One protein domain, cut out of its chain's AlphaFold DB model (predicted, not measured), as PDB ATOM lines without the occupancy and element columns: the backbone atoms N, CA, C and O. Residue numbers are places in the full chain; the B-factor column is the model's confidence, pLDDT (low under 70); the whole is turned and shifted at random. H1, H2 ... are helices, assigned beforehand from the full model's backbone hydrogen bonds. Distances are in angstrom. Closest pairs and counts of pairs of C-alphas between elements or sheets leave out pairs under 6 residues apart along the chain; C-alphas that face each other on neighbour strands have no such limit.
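AT A GLANCE: This is residues 20 to 64 of the 84 residues of an uncharacterized protein of Sphingobium scionense (UniProt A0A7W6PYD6). The longest helix, H2, makes one long side of an open frame; H1 turns off at a corner where H2 begins, and H3 folds back alongside H2 at its other end, running nearly antiparallel to it. Contacts between the helices are few, and residues 20 to 28, of which 21 to 28 belong to H1, stick out. The printed part has 45 residues with three named helices, in the order H1, H2, H3, and no named strand; its class is all helix. It is only just loose, close to compact, with a radius of gyration of the C-alphas of 11.5 A, and elongated, spanning 32 by 17 by 17 A.

IN THESE COORDINATES: Find C-alpha 33 at (-2.033, 33.745, 43.740); from there H2, residues 33 to 46, runs 19.9 A to C-alpha 46 at (-17.424, 44.093, 50.996). Before it, H1, residues 21 to 31, begins at C-alpha 21 and covers 16.1 A. After it, H3, residues 52 to 62, also covers 16.1 A and ends at C-alpha 62, at (-0.340, 44.497, 53.504).

HOW THE PARTS SIT: Start at H2, which H1 only just touches, only at the corner by their link, with 3 pairs of C-alphas within 8 A. H2 does so with residues 35 to 36 alone; the closest C-alphas, of Leu 29 and Tyr 35, are 6.1 A apart. The two lines are about perpendicular, at 81 degrees. H3 and H2 are close but not clearly touching, the closest C-alphas being those of Arg 46 and Lys 52, 6.5 A apart. They run opposite ways at a shallow tilt of 11 degrees. H1 and H3 are apart. In H2 and H3 every O i to N i+4 pair is within hydrogen-bond range; in H1, 5 of 7 are.

THE WHOLE: The C-alphas of Asp 20 and Ser 50, the two farthest apart, are 32.3 A apart. The printed part has no cut, and both links are tight. Look at the B-factor column for residues 46 to 55: these have pLDDT under 70, while the mean of the printed part is 80.7.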
ATOM      1  N   ASP A  20      -0.437  53.249  32.244       80.69
ATOM      2  CA  ASP A  20       0.213  54.029  33.296       80.69
ATOM      3  C   ASP A  20       1.003  53.083  34.220       80.69
ATOM      4  O   ASP A  20       0.693  51.897  34.381       80.69
ATOM      5  N   TYR A  21       2.028  53.611  34.885       77.38
ATOM      6  CA  TYR A  21       2.844  52.875  35.848       77.38
ATOM      7  C   TYR A  21       1.999  52.216  36.944       77.38
ATOM      8  O   TYR A  21       2.364  51.152  37.448       77.38
ATOM      9  N   ALA A  22       0.873  52.836  37.309       78.19
ATOM     10  CA  ALA A  22      -0.076  52.281  38.262       78.19
ATOM     11  C   ALA A  22      -0.757  51.007  37.729       78.19
ATOM     12  O   ALA A  22      -0.793  49.997  38.438       78.19
ATOM     13  N   ASP A  23      -1.230  51.029  36.482       78.81
ATOM     14  CA  ASP A  23      -1.889  49.886  35.844       78.81
ATOM     15  C   ASP A  23      -0.900  48.733  35.640       78.81
ATOM     16  O   ASP A  23      -1.195  47.578  35.953       78.81
ATOM     17  N   PHE A  24       0.333  49.047  35.233       82.81
ATOM     18  CA  PHE A  24       1.393  48.048  35.113       82.81
ATOM     19  C   PHE A  24       1.750  47.413  36.467       82.81
ATOM     20  O   PHE A  24       1.874  46.191  36.581       82.81
ATOM     21  N   ALA A  25       1.864  48.216  37.530       85.06
ATOM     22  CA  ALA A  25       2.106  47.710  38.883       85.06
ATOM     23  C   ALA A  25       0.965  46.798  39.371       85.06
ATOM     24  O   ALA A  25       1.210  45.808  40.071       85.06
ATOM     25  N   GLN A  26      -0.279  47.089  38.979       84.56
ATOM     26  CA  GLN A  26      -1.437  46.274  39.335       84.56
ATOM     27  C   GLN A  26      -1.371  44.862  38.731       84.56
ATOM     28  O   GLN A  26      -1.809  43.902  39.375       84.56
ATOM     29  N   GLU A  27      -0.774  44.691  37.551       88.69
ATOM     30  CA  GLU A  27      -0.634  43.371  36.932       88.69
ATOM     31  C   GLU A  27       0.259  42.424  37.752       88.69
ATOM     32  O   GLU A  27      -0.064  41.238  37.878       88.69
ATOM     33  N   PHE A  28       1.297  42.921  38.436       87.31
ATOM     34  CA  PHE A  28       2.096  42.092  39.355       87.31
ATOM     35  C   PHE A  28       1.257  41.521  40.503       87.31
ATOM     36  O   PHE A  28       1.437  40.370  40.911       87.31
ATOM     37  N   LEU A  29       0.297  42.300  41.004       90.00
ATOM     38  CA  LEU A  29      -0.625  41.840  42.038       90.00
ATOM     39  C   LEU A  29      -1.602  40.802  41.482       90.00
ATOM     40  O   LEU A  29      -1.853  39.787  42.133       90.00
ATOM     41  N   ARG A  30      -2.114  40.991  40.261       87.25
ATOM     42  CA  ARG A  30      -3.031  40.030  39.619       87.25
ATOM     43  C   ARG A  30      -2.373  38.682  39.348       87.25
ATOM     44  O   ARG A  30      -3.045  37.659  39.454       87.25
ATOM     45  N   HIS A  31      -1.074  38.651  39.079       90.94
ATOM     46  CA  HIS A  31      -0.336  37.399  38.901       90.94
ATOM     47  C   HIS A  31      -0.027  36.685  40.231       90.94
ATOM     48  O   HIS A  31       0.210  35.474  40.249       90.94
ATOM     49  N   ASN A  32      -0.104  37.381  41.369       93.25
ATOM     50  CA  ASN A  32       0.114  36.785  42.681       93.25
ATOM     51  C   ASN A  32      -1.122  35.984  43.153       93.25
ATOM     52  O   ASN A  32      -2.201  36.522  43.418       93.25
ATOM     53  N   LYS A  33      -0.959  34.661  43.304       94.94
ATOM     54  CA  LYS A  33      -2.033  33.745  43.740       94.94
ATOM     55  C   LYS A  33      -2.593  34.099  45.121       94.94
ATOM     56  O   LYS A  33      -3.802  33.991  45.338       94.94
ATOM     57  N   GLU A  34      -1.734  34.537  46.039       94.12
ATOM     58  CA  GLU A  34      -2.146  34.913  47.390       94.12
ATOM     59  C   GLU A  34      -2.957  36.207  47.379       94.12
ATOM     60  O   GLU A  34      -4.004  36.282  48.028       94.12
ATOM     61  N   TYR A  35      -2.537  37.182  46.567       92.50
ATOM     62  CA  TYR A  35      -3.291  38.415  46.348       92.50
ATOM     63  C   TYR A  35      -4.687  38.110  45.826       92.50
ATOM     64  O   TYR A  35      -5.671  38.530  46.430       92.50
ATOM     65  N   ARG A  36      -4.795  37.302  44.764       93.06
ATOM     66  CA  ARG A  36      -6.087  36.917  44.177       93.06
ATOM     67  C   ARG A  36      -7.021  36.274  45.198       93.06
ATOM     68  O   ARG A  36      -8.196  36.632  45.269       93.06
ATOM     69  N   ARG A  37      -6.505  35.345  46.007       92.94
ATOM     70  CA  ARG A  37      -7.283  34.651  47.043       92.94
ATOM     71  C   ARG A  37      -7.789  35.617  48.115       92.94
ATOM     72  O   ARG A  37      -8.959  35.557  48.498       92.94
ATOM     73  N   GLN A  38      -6.920  36.501  48.604       90.44
ATOM     74  CA  GLN A  38      -7.293  37.490  49.616       90.44
ATOM     75  C   GLN A  38      -8.238  38.553  49.056       90.44
ATOM     76  O   GLN A  38      -9.202  38.905  49.732       90.44
ATOM     77  N   TYR A  39      -8.015  39.008  47.824       88.19
ATOM     78  CA  TYR A  39      -8.871  39.967  47.135       88.19
ATOM     79  C   TYR A  39     -10.277  39.405  46.907       88.19
ATOM     80  O   TYR A  39     -11.253  40.080  47.212       88.19
ATOM     81  N   ALA A  40     -10.411  38.145  46.477       89.44
ATOM     82  CA  ALA A  40     -11.716  37.492  46.337       89.44
ATOM     83  C   ALA A  40     -12.465  37.406  47.679       89.44
ATOM     84  O   ALA A  40     -13.649  37.735  47.765       89.44
ATOM     85  N   ARG A  41     -11.760  37.038  48.760       87.62
ATOM     86  CA  ARG A  41     -12.320  37.014  50.122       87.62
ATOM     87  C   ARG A  41     -12.721  38.411  50.601       87.62
ATOM     88  O   ARG A  41     -13.744  38.559  51.267       87.62
ATOM     89  N   TYR A  42     -11.920  39.423  50.280       83.06
ATOM     90  CA  TYR A  42     -12.202  40.821  50.588       83.06
ATOM     91  C   TYR A  42     -13.436  41.326  49.822       83.06
ATOM     92  O   TYR A  42     -14.350  41.871  50.440       83.06
ATOM     93  N   ALA A  43     -13.511  41.082  48.512       83.31
ATOM     94  CA  ALA A  43     -14.627  41.475  47.655       83.31
ATOM     95  C   ALA A  43     -15.951  40.836  48.105       83.31
ATOM     96  O   ALA A  43     -16.954  41.534  48.234       83.31
ATOM     97  N   ALA A  44     -15.936  39.543  48.450       82.88
ATOM     98  CA  ALA A  44     -17.109  38.849  48.980       82.88
ATOM     99  C   ALA A  44     -17.620  39.463  50.298       82.88
ATOM    100  O   ALA A  44     -18.823  39.598  50.495       82.88
ATOM    101  N   ARG A  45     -16.714  39.890  51.191       77.12
ATOM    102  CA  ARG A  45     -17.068  40.540  52.469       77.12
ATOM    103  C   ARG A  45     -17.562  41.975  52.289       77.12
ATOM    104  O   ARG A  45     -18.438  42.412  53.028       77.12
ATOM    105  N   ARG A  46     -17.027  42.708  51.308       69.94
ATOM    106  CA  ARG A  46     -17.424  44.093  50.996       69.94
ATOM    107  C   ARG A  46     -18.890  44.199  50.571       69.94
ATOM    108  O   ARG A  46     -19.515  45.213  50.860       69.94
ATOM    109  N   ASN A  47     -19.437  43.160  49.944       65.69
ATOM    110  CA  ASN A  47     -20.840  43.118  49.523       65.69
ATOM    111  C   ASN A  47     -21.833  42.943  50.690       65.69
ATOM    112  O   ASN A  47     -23.032  43.043  50.462       65.69
ATOM    113  N   GLY A  48     -21.361  42.711  51.925       60.00
ATOM    114  CA  GLY A  48     -22.225  42.486  53.091       60.00
ATOM    115  C   GLY A  48     -21.832  43.218  54.379       60.00
ATOM    116  O   GLY A  48     -22.436  42.949  55.412       60.00
ATOM    117  N   ALA A  49     -20.833  44.111  54.373       56.97
ATOM    118  CA  ALA A  49     -20.288  44.699  55.604       56.97
ATOM    119  C   ALA A  49     -20.294  46.240  55.628       56.97
ATOM    120  O   ALA A  49     -19.779  46.896  54.724       56.97
ATOM    121  N   SER A  50     -20.795  46.797  56.740       55.12
ATOM    122  CA  SER A  50     -20.787  48.229  57.096       55.12
ATOM    123  C   SER A  50     -19.382  48.760  57.467       55.12
ATOM    124  O   SER A  50     -19.066  49.923  57.235       55.12
ATOM    125  N   SER A  51     -18.465  47.898  57.932       57.16
ATOM    126  CA  SER A  51     -17.077  48.272  58.280       57.16
ATOM    127  C   SER A  51     -16.139  48.239  57.061       57.16
ATOM    128  O   SER A  51     -15.211  47.433  56.952       57.16
ATOM    129  N   LYS A  52     -16.427  49.095  56.080       61.47
ATOM    130  CA  LYS A  52     -15.735  49.136  54.778       61.47
ATOM    131  C   LYS A  52     -14.304  49.686  54.881       61.47
ATOM    132  O   LYS A  52     -13.424  49.278  54.124       61.47
ATOM    133  N   GLU A  53     -14.071  50.574  55.842       61.78
ATOM    134  CA  GLU A  53     -12.872  51.414  55.932       61.78
ATOM    135  C   GLU A  53     -11.678  50.720  56.610       61.78
ATOM    136  O   GLU A  53     -10.570  50.689  56.062       61.78
ATOM    137  N   THR A  54     -11.904  50.040  57.738       60.75
ATOM    138  CA  THR A  54     -10.850  49.302  58.459       60.75
ATOM    139  C   THR A  54     -10.329  48.114  57.648       60.75
ATOM    140  O   THR A  54      -9.119  47.879  57.571       60.75
ATOM    141  N   LEU A  55     -11.232  47.386  56.976       61.47
ATOM    142  CA  LEU A  55     -10.869  46.266  56.104       61.47
ATOM    143  C   LEU A  55     -10.088  46.730  54.868       61.47
ATOM    144  O   LEU A  55      -9.183  46.025  54.423       61.47
ATOM    145  N   SER A  56     -10.415  47.909  54.328       74.50
ATOM    146  CA  SER A  56      -9.706  48.490  53.184       74.50
ATOM    147  C   SER A  56      -8.278  48.900  53.557       74.50
ATOM    148  O   SER A  56      -7.334  48.525  52.864       74.50
ATOM    149  N   THR A  57      -8.097  49.555  54.709       81.56
ATOM    150  CA  THR A  57      -6.779  50.037  55.155       81.56
ATOM    151  C   THR A  57      -5.809  48.895  55.468       81.56
ATOM    152  O   THR A  57      -4.653  48.924  55.046       81.56
ATOM    153  N   GLY A  58      -6.260  47.858  56.184       84.19
ATOM    154  CA  GLY A  58      -5.413  46.705  56.511       84.19
ATOM    155  C   GLY A  58      -4.995  45.899  55.276       84.19
ATOM    156  O   GLY A  58      -3.853  45.443  55.188       84.19
ATOM    157  N   PHE A  59      -5.901  45.762  54.303       86.56
ATOM    158  CA  PHE A  59      -5.605  45.130  53.018       86.56
ATOM    159  C   PHE A  59      -4.600  45.959  52.210       86.56
ATOM    160  O   PHE A  59      -3.588  45.421  51.762       86.56
ATOM    161  N   ALA A  60      -4.833  47.270  52.092       87.06
ATOM    162  CA  ALA A  60      -3.962  48.172  51.351       87.06
ATOM    163  C   ALA A  60      -2.537  48.194  51.921       87.06
ATOM    164  O   ALA A  60      -1.575  48.062  51.170       87.06
ATOM    165  N   ARG A  61      -2.382  48.273  53.250       87.50
ATOM    166  CA  ARG A  61      -1.059  48.264  53.901       87.50
ATOM    167  C   ARG A  61      -0.293  46.968  53.651       87.50
ATOM    168  O   ARG A  61       0.899  47.019  53.372       87.50
ATOM    169  N   ARG A  62      -0.966  45.814  53.723       89.31
ATOM    170  CA  ARG A  62      -0.340  44.497  53.504       89.31
ATOM    171  C   ARG A  62       0.240  44.353  52.099       89.31
ATOM    172  O   ARG A  62       1.279  43.725  51.941       89.31
ATOM    173  N   TRP A  63      -0.444  44.908  51.104       90.19
ATOM    174  CA  TRP A  63      -0.069  44.799  49.694       90.19
ATOM    175  C   TRP A  63       0.694  46.018  49.164       90.19
ATOM    176  O   TRP A  63       0.922  46.108  47.965       90.19
ATOM    177  N   GLY A  64       1.101  46.945  50.041       87.50
ATOM    178  CA  GLY A  64       1.877  48.126  49.650       87.50
ATOM    179  C   GLY A  64       1.086  49.167  48.850       87.50
ATOM    180  O   GLY A  64       1.679  49.995  48.177       87.50
TER     181      GLY A  64